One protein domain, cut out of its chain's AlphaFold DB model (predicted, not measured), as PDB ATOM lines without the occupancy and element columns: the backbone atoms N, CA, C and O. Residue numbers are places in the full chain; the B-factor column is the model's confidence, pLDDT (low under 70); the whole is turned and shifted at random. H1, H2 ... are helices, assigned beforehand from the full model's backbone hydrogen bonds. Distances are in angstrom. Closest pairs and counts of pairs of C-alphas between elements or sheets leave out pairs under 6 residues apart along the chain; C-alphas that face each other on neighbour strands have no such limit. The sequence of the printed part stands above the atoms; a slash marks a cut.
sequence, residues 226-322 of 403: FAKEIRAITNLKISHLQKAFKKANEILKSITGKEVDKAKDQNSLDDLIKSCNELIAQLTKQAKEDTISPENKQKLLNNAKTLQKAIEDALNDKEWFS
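Overview. This is residues 226 to 322 of the 403 residues of an uncharacterized protein of Mycoplasma equirhinis (UniProt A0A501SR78). Three helices, H1, H2 and H3, lie side by side in an elongated bundle, their centres making a triangle; H1 and H2 run the same way and H3 runs opposite to both. A long link, residues 257 to 268, folds back from the end of H1 to the start of H2, and the very short H4 follows H3 near H1. The printed part has 97 residues, with four named helices in the order H1, H2, H3, H4 and no named strand; its class is all helix. It is only just compact, close to loose, with a radius of gyration of the C-alphas of 14.7 A and spans of 53 by 27 by 15 A.

Arrangement. H1, residues 226 to 256, touches H3, residues 294 to 315, at a shallow tilt of 8 degrees, opposite ways; their closest C-alphas, of Lys 237 and Ala 314, are 5.7 A apart. H1 also touches H2, residues 269 to 286, at a shallow tilt of 17 degrees, the same way, with the closest C-alphas, of Ile 238 and Leu 269, 5.8 A apart. H2 and H3 form a helical hairpin: they touch at a shallow tilt of 18 degrees, opposite ways, and their closest C-alphas, of Ile 280 and Ala 304, are 5.0 A apart. H4, residues 317 to 320, is close to H1 but not clearly touching, with the C-alphas of Ile 233 and Trp 320 closest at 7.1 A; H2 and H4 are apart. In H1, H2 and H3 every O i to N i+4 pair is within hydrogen-bond range, and H4 is too short for such a pair.

Along the chain. H1 begins at C-alpha 226 (31.032, -34.821, -78.299) and is 45.0 A long. H2 is 25.8 A long and H3 31.8 A, ending at C-alpha 315 (11.732, -36.534, -83.716).

Size, cuts and confidence. The C-alphas of Phe 226 and Thr 291 are the two farthest apart, at 52.7 A. The printed part has no cut; the link from H1 to H2 is long, that from H2 to H3 short and that from H3 to H4 tight. Mean pLDDT of the printed part is 87.8, and residues 262 to 267 are under 70.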
ATOM      1  N   PHE A 226      32.157 -34.060 -77.747       96.06
ATOM      2  CA  PHE A 226      31.032 -34.821 -78.299       96.06
ATOM      3  C   PHE A 226      29.723 -34.030 -78.236       96.06
ATOM      4  O   PHE A 226      28.987 -33.983 -79.223       96.06
ATOM      5  N   ALA A 227      29.451 -33.361 -77.114       94.62
ATOM      6  CA  ALA A 227      28.252 -32.550 -76.936       94.62
ATOM      7  C   ALA A 227      28.135 -31.457 -78.004       94.62
ATOM      8  O   ALA A 227      27.047 -31.235 -78.526       94.62
ATOM      9  N   LYS A 228      29.244 -30.814 -78.392       93.94
ATOM     10  CA  LYS A 228      29.262 -29.819 -79.479       93.94
ATOM     11  C   LYS A 228      28.754 -30.378 -80.812       93.94
ATOM     12  O   LYS A 228      27.966 -29.704 -81.472       93.94
ATOM     13  N   GLU A 229      29.157 -31.589 -81.196       93.62
ATOM     14  CA  GLU A 229      28.687 -32.218 -82.444       93.62
ATOM     15  C   GLU A 229      27.212 -32.593 -82.365       93.62
ATOM     16  O   GLU A 229      26.449 -32.363 -83.303       93.62
ATOM     17  N   ILE A 230      26.782 -33.120 -81.217       93.12
ATOM     18  CA  ILE A 230      25.376 -33.466 -81.005       93.12
ATOM     19  C   ILE A 230      24.517 -32.191 -81.060       93.12
ATOM     20  O   ILE A 230      23.522 -32.159 -81.783       93.12
ATOM     21  N   ARG A 231      24.941 -31.102 -80.400       91.31
ATOM     22  CA  ARG A 231      24.295 -29.779 -80.475       91.31
ATOM     23  C   ARG A 231      24.245 -29.242 -81.902       91.31
ATOM     24  O   ARG A 231      23.233 -28.665 -82.288       91.31
ATOM     25  N   ALA A 232      25.296 -29.430 -82.701       91.38
ATOM     26  CA  ALA A 232      25.304 -29.001 -84.099       91.38
ATOM     27  C   ALA A 232      24.198 -29.697 -84.913       91.38
ATOM     28  O   ALA A 232      23.452 -29.023 -85.627       91.38
ATOM     29  N   ILE A 233      24.020 -31.012 -84.746       90.44
ATOM     30  CA  ILE A 233      22.914 -31.756 -85.370       90.44
ATOM     31  C   ILE A 233      21.554 -31.295 -84.832       90.44
ATOM     32  O   ILE A 233      20.633 -31.055 -85.614       90.44
ATOM     33  N   THR A 234      21.421 -31.097 -83.519       88.19
ATOM     34  CA  THR A 234      20.183 -30.582 -82.912       88.19
ATOM     35  C   THR A 234      19.807 -29.205 -83.468       88.19
ATOM     36  O   THR A 234      18.653 -28.973 -83.825       88.19
ATOM     37  N   ASN A 235      20.777 -28.312 -83.654       88.75
ATOM     38  CA  ASN A 235      20.556 -26.998 -84.257       88.75
ATOM     39  C   ASN A 235      20.108 -27.092 -85.724       88.75
ATOM     40  O   ASN A 235      19.273 -26.299 -86.166       88.75
ATOM     41  N   LEU A 236      20.606 -28.076 -86.484       88.62
ATOM     42  CA  LEU A 236      20.126 -28.339 -87.845       88.62
ATOM     43  C   LEU A 236      18.660 -28.792 -87.854       88.62
ATOM     44  O   LEU A 236      17.883 -28.284 -88.670       88.62
ATOM     45  N   LYS A 237      18.258 -29.667 -86.921       88.69
ATOM     46  CA  LYS A 237      16.850 -30.061 -86.744       88.69
ATOM     47  C   LYS A 237      15.963 -28.854 -86.448       88.69
ATOM     48  O   LYS A 237      14.949 -28.655 -87.119       88.69
ATOM     49  N   ILE A 238      16.375 -28.027 -85.483       88.00
ATOM     50  CA  ILE A 238      15.665 -26.802 -85.091       88.00
ATOM     51  C   ILE A 238      15.495 -25.887 -86.309       88.00
ATOM     52  O   ILE A 238      14.382 -25.471 -86.617       88.00
ATOM     53  N   SER A 239      16.569 -25.637 -87.060       89.31
ATOM     54  CA  SER A 239      16.544 -24.822 -88.281       89.31
ATOM     55  C   SER A 239      15.577 -25.367 -89.344       89.31
ATOM     56  O   SER A 239      14.807 -24.602 -89.936       89.31
ATOM     57  N   HIS A 240      15.557 -26.684 -89.576       88.69
ATOM     58  CA  HIS A 240      14.630 -27.309 -90.523       88.69
ATOM     59  C   HIS A 240      13.164 -27.134 -90.091       88.69
ATOM     60  O   HIS A 240      12.325 -26.700 -90.886       88.69
ATOM     61  N   LEU A 241      12.869 -27.377 -88.812       89.50
ATOM     62  CA  LEU A 241      11.523 -27.240 -88.261       89.50
ATOM     63  C   LEU A 241      11.056 -25.771 -88.232       89.50
ATOM     64  O   LEU A 241       9.916 -25.481 -88.591       89.50
ATOM     65  N   GLN A 242      11.945 -24.821 -87.925       90.00
ATOM     66  CA  GLN A 242      11.650 -23.383 -87.977       90.00
ATOM     67  C   GLN A 242      11.254 -22.921 -89.385       90.00
ATOM     68  O   GLN A 242      10.349 -22.093 -89.530       90.00
ATOM     69  N   LYS A 243      11.901 -23.448 -90.434       91.19
ATOM     70  CA  LYS A 243      11.538 -23.151 -91.830       91.19
ATOM     71  C   LYS A 243      10.135 -23.662 -92.162       91.19
ATOM     72  O   LYS A 243       9.352 -22.923 -92.760       91.19
ATOM     73  N   ALA A 244       9.808 -24.889 -91.749       90.25
ATOM     74  CA  ALA A 244       8.478 -25.467 -91.943       90.25
ATOM     75  C   ALA A 244       7.398 -24.665 -91.197       90.25
ATOM     76  O   ALA A 244       6.378 -24.305 -91.787       90.25
ATOM     77  N   PHE A 245       7.662 -24.311 -89.935       91.38
ATOM     78  CA  PHE A 245       6.781 -23.478 -89.117       91.38
ATOM     79  C   PHE A 245       6.515 -22.119 -89.769       91.38
ATOM     80  O   PHE A 245       5.360 -21.728 -89.936       91.38
ATOM     81  N   LYS A 246       7.572 -21.410 -90.194       91.75
ATOM     82  CA  LYS A 246       7.454 -20.088 -90.825       91.75
ATOM     83  C   LYS A 246       6.548 -20.135 -92.056       91.75
ATOM     84  O   LYS A 246       5.620 -19.338 -92.154       91.75
ATOM     85  N   LYS A 247       6.771 -21.108 -92.946       92.31
ATOM     86  CA  LYS A 247       5.968 -21.292 -94.164       92.31
ATOM     87  C   LYS A 247       4.492 -21.556 -93.849       92.31
ATOM     88  O   LYS A 247       3.612 -20.982 -94.484       92.31
ATOM     89  N   ALA A 248       4.213 -22.409 -92.864       89.88
ATOM     90  CA  ALA A 248       2.846 -22.715 -92.455       89.88
ATOM     91  C   ALA A 248       2.137 -21.494 -91.835       89.88
ATOM     92  O   ALA A 248       0.964 -21.252 -92.125       89.88
ATOM     93  N   ASN A 249       2.854 -20.696 -91.039       90.25
ATOM     94  CA  ASN A 249       2.311 -19.499 -90.396       90.25
ATOM     95  C   ASN A 249       2.018 -18.376 -91.407       90.25
ATOM     96  O   ASN A 249       0.974 -17.735 -91.335       90.25
ATOM     97  N   GLU A 250       2.891 -18.176 -92.402       92.94
ATOM     98  CA  GLU A 250       2.660 -17.225 -93.505       92.94
ATOM     99  C   GLU A 250       1.376 -17.554 -94.278       92.94
ATOM    100  O   GLU A 250       0.598 -16.662 -94.620       92.94
ATOM    101  N   ILE A 251       1.107 -18.844 -94.501       89.38
ATOM    102  CA  ILE A 251      -0.101 -19.295 -95.196       89.38
ATOM    103  C   ILE A 251      -1.347 -19.048 -94.346       89.38
ATOM    104  O   ILE A 251      -2.326 -18.506 -94.863       89.38
ATOM    105  N   LEU A 252      -1.307 -19.371 -93.048       89.56
ATOM    106  CA  LEU A 252      -2.397 -19.052 -92.121       89.56
ATOM    107  C   LEU A 252      -2.720 -17.551 -92.145       89.56
ATOM    108  O   LEU A 252      -3.886 -17.181 -92.312       89.56
ATOM    109  N   LYS A 253      -1.687 -16.705 -92.069       91.94
ATOM    110  CA  LYS A 253      -1.812 -15.244 -92.109       91.94
ATOM    111  C   LYS A 253      -2.412 -14.753 -93.418       91.94
ATOM    112  O   LYS A 253      -3.324 -13.935 -93.390       91.94
ATOM    113  N   SER A 254      -1.968 -15.291 -94.555       91.25
ATOM    114  CA  SER A 254      -2.490 -14.895 -95.869       91.25
ATOM    115  C   SER A 254      -3.973 -15.237 -96.074       91.25
ATOM    116  O   SER A 254      -4.667 -14.524 -96.793       91.25
ATOM    117  N   ILE A 255      -4.467 -16.310 -95.441       89.38
ATOM    118  CA  ILE A 255      -5.848 -16.788 -95.608       89.38
ATOM    119  C   ILE A 255      -6.795 -16.175 -94.569       89.38
ATOM    120  O   ILE A 255      -7.953 -15.917 -94.880       89.38
ATOM    121  N   THR A 256      -6.328 -15.968 -93.335       86.44
ATOM    122  CA  THR A 256      -7.201 -15.645 -92.188       86.44
ATOM    123  C   THR A 256      -6.900 -14.302 -91.529       86.44
ATOM    124  O   THR A 256      -7.665 -13.861 -90.675       86.44
ATOM    125  N   GLY A 257      -5.769 -13.672 -91.859       86.19
ATOM    126  CA  GLY A 257      -5.245 -12.500 -91.152       86.19
ATOM    127  C   GLY A 257      -4.709 -12.792 -89.744       86.19
ATOM    128  O   GLY A 257      -4.157 -11.894 -89.115       86.19
ATOM    129  N   LYS A 258      -4.845 -14.029 -89.246       86.50
ATOM    130  CA  LYS A 258      -4.352 -14.473 -87.936       86.50
ATOM    131  C   LYS A 258      -2.950 -15.057 -88.065       86.50
ATOM    132  O   LYS A 258      -2.615 -15.659 -89.082       86.50
ATOM    133  N   GLU A 259      -2.159 -14.946 -87.010       85.88
ATOM    134  CA  GLU A 259      -0.867 -15.619 -86.908       85.88
ATOM    135  C   GLU A 259      -0.695 -16.253 -85.532       85.88
ATOM    136  O   GLU A 259      -1.292 -15.816 -84.548       85.88
ATOM    137  N   VAL A 260       0.113 -17.309 -85.480       81.56
ATOM    138  CA  VAL A 260       0.611 -17.846 -84.217       81.56
ATOM    139  C   VAL A 260       1.876 -17.084 -83.876       81.56
ATOM    140  O   VAL A 260       2.850 -17.130 -84.637       81.56
ATOM    141  N   ASP A 261       1.854 -16.385 -82.745       75.25
ATOM    142  CA  ASP A 261       3.048 -15.749 -82.211       75.25
ATOM    143  C   ASP A 261       4.127 -16.803 -81.983       75.25
ATOM    144  O   ASP A 261       3.889 -17.875 -81.419       75.25
ATOM    145  N   LYS A 262       5.352 -16.488 -82.407       64.38
ATOM    146  CA  LYS A 262       6.503 -17.270 -81.968       64.38
ATOM    147  C   LYS A 262       6.609 -17.123 -80.454       64.38
ATOM    148  O   LYS A 262       6.695 -15.999 -79.954       64.38
ATOM    149  N   ALA A 263       6.658 -18.242 -79.735       54.75
ATOM    150  CA  ALA A 263       7.108 -18.223 -78.351       54.75
ATOM    151  C   ALA A 263       8.477 -17.520 -78.308       54.75
ATOM    152  O   ALA A 263       9.356 -17.823 -79.119       54.75
ATOM    153  N   LYS A 264       8.622 -16.531 -77.419       47.84
ATOM    154  CA  LYS A 264       9.727 -15.559 -77.444       47.84
ATOM    155  C   LYS A 264      11.130 -16.156 -77.246       47.84
ATOM    156  O   LYS A 264      12.081 -15.439 -77.515       47.84
ATOM    157  N   ASP A 265      11.267 -17.442 -76.918       53.78
ATOM    158  CA  ASP A 265      12.556 -18.094 -76.646       53.78
ATOM    159  C   ASP A 265      12.629 -19.541 -77.194       53.78
ATOM    160  O   ASP A 265      12.846 -20.497 -76.458       53.78
ATOM    161  N   GLN A 266      12.454 -19.748 -78.505       58.38
ATOM    162  CA  GLN A 266      12.590 -21.076 -79.145       58.38
ATOM    163  C   GLN A 266      14.057 -21.478 -79.405       58.38
ATOM    164  O   GLN A 266      14.455 -21.704 -80.550       58.38
ATOM    165  N   ASN A 267      14.864 -21.572 -78.348       64.81
ATOM    166  CA  ASN A 267      16.204 -22.170 -78.437       64.81
ATOM    167  C   ASN A 267      16.192 -23.689 -78.183       64.81
ATOM    168  O   ASN A 267      17.194 -24.351 -78.440       64.81
ATOM    169  N   SER A 268      15.068 -24.246 -77.714       81.69
ATOM    170  CA  SER A 268      14.876 -25.685 -77.516       81.69
ATOM    171  C   SER A 268      14.016 -26.302 -78.620       81.69
ATOM    172  O   SER A 268      13.047 -25.701 -79.097       81.69
ATOM    173  N   LEU A 269      14.351 -27.537 -79.002       84.81
ATOM    174  CA  LEU A 269      13.563 -28.333 -79.941       84.81
ATOM    175  C   LEU A 269      12.146 -28.600 -79.405       84.81
ATOM    176  O   LEU A 269      11.186 -28.525 -80.171       84.81
ATOM    177  N   ASP A 270      12.004 -28.838 -78.100       86.12
ATOM    178  CA  ASP A 270      10.716 -29.167 -77.476       86.12
ATOM    179  C   ASP A 270       9.738 -27.984 -77.512       86.12
ATOM    180  O   ASP A 270       8.567 -28.144 -77.870       86.12
ATOM    181  N   ASP A 271      10.229 -26.775 -77.225       86.38
ATOM    182  CA  ASP A 271       9.426 -25.549 -77.290       86.38
ATOM    183  C   ASP A 271       8.941 -25.280 -78.717       86.38
ATOM    184  O   ASP A 271       7.788 -24.898 -78.944       86.38
ATOM    185  N   LEU A 272       9.804 -25.533 -79.705       87.44
ATOM    186  CA  LEU A 272       9.452 -25.387 -81.110       87.44
ATOM    187  C   LEU A 272       8.405 -26.421 -81.546       87.44
ATOM    188  O   LEU A 272       7.457 -26.059 -82.245       87.44
ATOM    189  N   ILE A 273       8.531 -27.681 -81.117       89.44
ATOM    190  CA  ILE A 273       7.535 -28.730 -81.387       89.44
ATOM    191  C   ILE A 273       6.179 -28.344 -80.792       89.44
ATOM    192  O   ILE A 273       5.154 -28.465 -81.469       89.44
ATOM    193  N   LYS A 274       6.158 -27.823 -79.561       90.31
ATOM    194  CA  LYS A 274       4.929 -27.344 -78.919       90.31
ATOM    195  C   LYS A 274       4.246 -26.257 -79.753       90.31
ATOM    196  O   LYS A 274       3.067 -26.398 -80.075       90.31
ATOM    197  N   SER A 275       4.986 -25.232 -80.182       89.94
ATOM    198  CA  SER A 275       4.428 -24.181 -81.043       89.94
ATOM    199  C   SER A 275       3.962 -24.708 -82.405       89.94
ATOM    200  O   SER A 275       2.948 -24.251 -82.931       89.94
ATOM    201  N   CYS A 276       4.658 -25.690 -82.988       90.12
ATOM    202  CA  CYS A 276       4.217 -26.314 -84.236       90.12
ATOM    203  C   CYS A 276       2.879 -27.047 -84.059       90.12
ATOM    204  O   CYS A 276       1.994 -26.899 -84.900       90.12
ATOM    205  N   ASN A 277       2.692 -27.772 -82.953       93.00
ATOM    206  CA  ASN A 277       1.429 -28.444 -82.641       93.00
ATOM    207  C   ASN A 277       0.273 -27.449 -82.440       93.00
ATOM    208  O   ASN A 277      -0.836 -27.682 -82.926       93.00
ATOM    209  N   GLU A 278       0.528 -26.314 -81.786       92.00
ATOM    210  CA  GLU A 278      -0.450 -25.225 -81.650       92.00
ATOM    211  C   GLU A 278      -0.858 -24.664 -83.023       92.00
ATOM    212  O   GLU A 278      -2.050 -24.501 -83.303       92.00
ATOM    213  N   LEU A 279       0.108 -24.445 -83.922       92.38
ATOM    214  CA  LEU A 279      -0.157 -23.996 -85.290       92.38
ATOM    215  C   LEU A 279      -0.949 -25.031 -86.104       92.38
ATOM    216  O   LEU A 279      -1.893 -24.660 -86.801       92.38
ATOM    217  N   ILE A 280      -0.644 -26.327 -85.978       93.50
ATOM    218  CA  ILE A 280      -1.422 -27.412 -86.603       93.50
ATOM    219  C   ILE A 280      -2.881 -27.380 -86.129       93.50
ATOM    220  O   ILE A 280      -3.805 -27.487 -86.947       93.50
ATOM    221  N   ALA A 281      -3.109 -27.190 -84.826       93.94
ATOM    222  CA  ALA A 281      -4.452 -27.087 -84.265       93.94
ATOM    223  C   ALA A 281      -5.210 -25.873 -84.829       93.94
ATOM    224  O   ALA A 281      -6.383 -25.995 -85.197       93.94
ATOM    225  N   GLN A 282      -4.542 -24.723 -84.974       92.44
ATOM    226  CA  GLN A 282      -5.145 -23.528 -85.566       92.44
ATOM    227  C   GLN A 282      -5.468 -23.701 -87.053       92.44
ATOM    228  O   GLN A 282      -6.600 -23.427 -87.452       92.44
ATOM    229  N   LEU A 283      -4.533 -24.218 -87.857       91.25
ATOM    230  CA  LEU A 283      -4.757 -24.524 -89.276       91.25
ATOM    231  C   LEU A 283      -5.975 -25.443 -89.457       91.25
ATOM    232  O   LEU A 283      -6.852 -25.177 -90.280       91.25
ATOM    233  N   THR A 284      -6.062 -26.494 -88.637       93.62
ATOM    234  CA  THR A 284      -7.156 -27.474 -88.682       93.62
ATOM    235  C   THR A 284      -8.487 -26.872 -88.230       93.62
ATOM    236  O   THR A 284      -9.531 -27.201 -88.793       93.62
ATOM    237  N   LYS A 285      -8.475 -25.979 -87.231       94.38
ATOM    238  CA  LYS A 285      -9.669 -25.256 -86.775       94.38
ATOM    239  C   LYS A 285     -10.200 -24.324 -87.863       94.38
ATOM    240  O   LYS A 285     -11.386 -24.380 -88.162       94.38
ATOM    241  N   GLN A 286      -9.336 -23.509 -88.471       91.12
ATOM    242  CA  GLN A 286      -9.737 -22.559 -89.518       91.12
ATOM    243  C   GLN A 286     -10.252 -23.278 -90.774       91.12
ATOM    244  O   GLN A 286     -11.225 -22.841 -91.375       91.12
ATOM    245  N   ALA A 287      -9.689 -24.436 -91.131       91.19
ATOM    246  CA  ALA A 287     -10.175 -25.230 -92.263       91.19
ATOM    247  C   ALA A 287     -11.627 -25.741 -92.104       91.19
ATOM    248  O   ALA A 287     -12.243 -26.134 -93.095       91.19
ATOM    249  N   LYS A 288     -12.181 -25.747 -90.884       92.25
ATOM    250  CA  LYS A 288     -13.567 -26.160 -90.605       92.25
ATOM    251  C   LYS A 288     -14.576 -25.012 -90.677       92.25
ATOM    252  O   LYS A 288     -15.767 -25.286 -90.638       92.25
ATOM    253  N   GLU A 289     -14.134 -23.759 -90.773       90.56
ATOM    254  CA  GLU A 289     -15.041 -22.610 -90.832       90.56
ATOM    255  C   GLU A 289     -15.740 -22.542 -92.203       90.56
ATOM    256  O   GLU A 289     -15.113 -22.701 -93.255       90.56
ATOM    257  N   ASP A 290     -17.053 -22.319 -92.210       86.69
ATOM    258  CA  ASP A 290     -17.866 -22.303 -93.438       86.69
ATOM    259  C   ASP A 290     -17.570 -21.103 -94.347       86.69
ATOM    260  O   ASP A 290     -17.832 -21.146 -95.546       86.69
ATOM    261  N   THR A 291     -16.951 -20.061 -93.794       88.38
ATOM    262  CA  THR A 291     -16.553 -18.830 -94.487       88.38
ATOM    263  C   THR A 291     -15.303 -18.986 -95.363       88.38
ATOM    264  O   THR A 291     -15.009 -18.103 -96.168       88.38
ATOM    265  N   ILE A 292     -14.556 -20.090 -95.239       90.38
ATOM    266  CA  ILE A 292     -13.308 -20.330 -95.981       90.38
ATOM    267  C   ILE A 292     -13.609 -21.109 -97.269       90.38
ATOM    268  O   ILE A 292     -14.272 -22.149 -97.244       90.38
ATOM    269  N   SER A 293     -13.065 -20.655 -98.403       91.81
ATOM    270  CA  SER A 293     -13.244 -21.336 -99.693       91.81
ATOM    271  C   SER A 293     -12.673 -22.768 -99.685       91.81
ATOM    272  O   SER A 293     -11.666 -23.024 -99.017       91.81
ATOM    273  N   PRO A 294     -13.244 -23.714-100.459       92.38
ATOM    274  CA  PRO A 294     -12.743 -25.092-100.528       92.38
ATOM    275  C   PRO A 294     -11.250 -25.196-100.880       92.38
ATOM    276  O   PRO A 294     -10.528 -26.007-100.299       92.38
ATOM    277  N   GLU A 295     -10.761 -24.334-101.775       93.31
ATOM    278  CA  GLU A 295      -9.342 -24.280-102.145       93.31
ATOM    279  C   GLU A 295      -8.459 -23.880-100.952       93.31
ATOM    280  O   GLU A 295      -7.433 -24.512-100.683       93.31
ATOM    281  N   ASN A 296      -8.879 -22.872-100.183       92.50
ATOM    282  CA  ASN A 296      -8.151 -22.426 -99.000       92.50
ATOM    283  C   ASN A 296      -8.216 -23.458 -97.866       92.50
ATOM    284  O   ASN A 296      -7.204 -23.682 -97.201       92.50
ATOM    285  N   LYS A 297      -9.345 -24.165 -97.696       94.00
ATOM    286  CA  LYS A 297      -9.451 -25.309 -96.770       94.00
ATOM    287  C   LYS A 297      -8.408 -26.376 -97.102       94.00
ATOM    288  O   LYS A 297      -7.677 -26.825 -96.217       94.00
ATOM    289  N   GLN A 298      -8.273 -26.728 -98.382       93.56
ATOM    290  CA  GLN A 298      -7.283 -27.709 -98.821       93.56
ATOM    291  C   GLN A 298      -5.842 -27.224 -98.596       93.56
ATOM    292  O   GLN A 298      -5.005 -27.997 -98.126       93.56
ATOM    293  N   LYS A 299      -5.544 -25.945 -98.875       93.00
ATOM    294  CA  LYS A 299      -4.224 -25.346 -98.599       93.00
ATOM    295  C   LYS A 299      -3.869 -25.413 -97.111       93.00
ATOM    296  O   LYS A 299      -2.750 -25.812 -96.786       93.00
ATOM    297  N   LEU A 300      -4.799 -25.084 -96.211       92.00
ATOM    298  CA  LEU A 300      -4.581 -25.160 -94.759       92.00
ATOM    299  C   LEU A 300      -4.290 -26.601 -94.307       92.00
ATOM    300  O   LEU A 300      -3.297 -26.841 -93.619       92.00
ATOM    301  N   LEU A 301      -5.093 -27.574 -94.754       94.06
ATOM    302  CA  LEU A 301      -4.914 -28.987 -94.401       94.06
ATOM    303  C   LEU A 301      -3.600 -29.574 -94.936       94.06
ATOM    304  O   LEU A 301      -2.925 -30.323 -94.230       94.06
ATOM    305  N   ASN A 302      -3.199 -29.224 -96.161       94.25
ATOM    306  CA  ASN A 302      -1.930 -29.681 -96.735       94.25
ATOM    307  C   ASN A 302      -0.718 -29.142 -95.956       94.25
ATOM    308  O   ASN A 302       0.260 -29.865 -95.756       94.25
ATOM    309  N   ASN A 303      -0.783 -27.898 -95.475       92.12
ATOM    310  CA  ASN A 303       0.289 -27.326 -94.659       92.12
ATOM    311  C   ASN A 303       0.320 -27.909 -93.247       92.12
ATOM    312  O   ASN A 303       1.407 -28.189 -92.753       92.12
ATOM    313  N   ALA A 304      -0.840 -28.185 -92.642       92.38
ATOM    314  CA  ALA A 304      -0.908 -28.909 -91.375       92.38
ATOM    315  C   ALA A 304      -0.232 -30.289 -91.487       92.38
ATOM    316  O   ALA A 304       0.612 -30.625 -90.662       92.38
ATOM    317  N   LYS A 305      -0.512 -31.045 -92.560       94.44
ATOM    318  CA  LYS A 305       0.153 -32.332 -92.842       94.44
ATOM    319  C   LYS A 305       1.660 -32.189 -93.067       94.44
ATOM    320  O   LYS A 305       2.430 -33.011 -92.586       94.44
ATOM    321  N   THR A 306       2.084 -31.155 -93.793       93.44
ATOM    322  CA  THR A 306       3.512 -30.893 -94.049       93.44
ATOM    323  C   THR A 306       4.256 -30.576 -92.752       93.44
ATOM    324  O   THR A 306       5.355 -31.080 -92.538       93.44
ATOM    325  N   LEU A 307       3.654 -29.769 -91.876       91.69
ATOM    326  CA  LEU A 307       4.235 -29.417 -90.583       91.69
ATOM    327  C   LEU A 307       4.264 -30.618 -89.631       91.69
ATOM    328  O   LEU A 307       5.280 -30.840 -88.983       91.69
ATOM    329  N   GLN A 308       3.204 -31.432 -89.613       94.06
ATOM    330  CA  GLN A 308       3.159 -32.693 -88.869       94.06
ATOM    331  C   GLN A 308       4.303 -33.627 -89.288       94.06
ATOM    332  O   GLN A 308       5.043 -34.112 -88.436       94.06
ATOM    333  N   LYS A 309       4.512 -33.799 -90.600       92.81
ATOM    334  CA  LYS A 309       5.635 -34.581 -91.123       92.81
ATOM    335  C   LYS A 309       6.987 -34.002 -90.693       92.81
ATOM    336  O   LYS A 309       7.860 -34.747 -90.278       92.81
ATOM    337  N   ALA A 310       7.159 -32.679 -90.727       90.12
ATOM    338  CA  ALA A 310       8.404 -32.050 -90.281       90.12
ATOM    339  C   ALA A 310       8.694 -32.278 -88.782       90.12
ATOM    340  O   ALA A 310       9.860 -32.387 -88.406       90.12
ATOM    341  N   ILE A 311       7.661 -32.361 -87.932       90.00
ATOM    342  CA  ILE A 311       7.800 -32.746 -86.517       90.00
ATOM    343  C   ILE A 311       8.239 -34.211 -86.410       90.00
ATOM    344  O   ILE A 311       9.178 -34.509 -85.676       90.00
ATOM    345  N   GLU A 312       7.585 -35.112 -87.145       91.00
ATOM    346  CA  GLU A 312       7.931 -36.539 -87.178       91.00
ATOM    347  C   GLU A 312       9.384 -36.750 -87.627       91.00
ATOM    348  O   GLU A 312      10.138 -37.444 -86.947       91.00
ATOM    349  N   ASP A 313       9.811 -36.068 -88.693       87.94
ATOM    350  CA  ASP A 313      11.184 -36.100 -89.204       87.94
ATOM    351  C   ASP A 313      12.187 -35.542 -88.168       87.94
ATOM    352  O   ASP A 313      13.291 -36.066 -88.016       87.94
ATOM    353  N   ALA A 314      11.834 -34.487 -87.422       86.06
ATOM    354  CA  ALA A 314      12.701 -33.913 -86.384       86.06
ATOM    355  C   ALA A 314      12.849 -34.829 -85.151       86.06
ATOM    356  O   ALA A 314      13.933 -34.904 -84.557       86.06
ATOM    357  N   LEU A 315      11.774 -35.538 -84.792       85.88
ATOM    358  CA  LEU A 315      11.732 -36.534 -83.716       85.88
ATOM    359  C   LEU A 315      12.368 -37.872 -84.114       85.88
ATOM    360  O   LEU A 315      12.693 -38.683 -83.246       85.88
ATOM    361  N   ASN A 316      12.575 -38.112 -85.409       85.12
ATOM    362  CA  ASN A 316      13.250 -39.301 -85.904       85.12
ATOM    363  C   ASN A 316      14.773 -39.195 -85.716       85.12
ATOM    364  O   ASN A 316      15.541 -39.059 -86.669       85.12
ATOM    365  N   ASP A 317      15.233 -39.282 -84.464       76.75
ATOM    366  CA  ASP A 317      16.658 -39.288 -84.090       76.75
ATOM    367  C   ASP A 317      17.482 -40.262 -84.919       76.75
ATOM    368  O   ASP A 317      18.622 -39.971 -85.293       76.75
ATOM    369  N   LYS A 318      16.878 -41.410 -85.237       75.38
ATOM    370  CA  LYS A 318      17.529 -42.446 -86.013       75.38
ATOM    371  C   LYS A 318      17.907 -41.948 -87.394       75.38
ATOM    372  O   LYS A 318      18.878 -42.471 -87.889       75.38
ATOM    373  N   GLU A 319      17.242 -40.988 -88.024       81.06
ATOM    374  CA  GLU A 319      17.688 -40.468 -89.326       81.06
ATOM    375  C   GLU A 319      18.826 -39.455 -89.194       81.06
ATOM    376  O   GLU A 319      19.805 -39.525 -89.936       81.06
ATOM    377  N   TRP A 320      18.745 -38.557 -88.215       84.56
ATOM    378  CA  TRP A 320      19.713 -37.470 -88.048       84.56
ATOM    379  C   TRP A 320      21.066 -37.943 -87.522       84.56
ATOM    380  O   TRP A 320      22.106 -37.578 -88.063       84.56
ATOM    381  N   PHE A 321      21.065 -38.808 -86.508       88.19
ATOM    382  CA  PHE A 321      22.292 -39.335 -85.897       88.19
ATOM    383  C   PHE A 321      22.828 -40.582 -86.609       88.19
ATOM    384  O   PHE A 321      23.804 -41.194 -86.186       88.19
ATOM    385  N   SER A 322      22.188 -40.959 -87.711       85.31
ATOM    386  CA  SER A 322      22.610 -42.040 -88.592       85.31
ATOM    387  C   SER A 322      23.470 -41.600 -89.757       85.31
ATOM    388  O   SER A 322      23.927 -42.471 -90.494       85.31
TER     389      SER A 322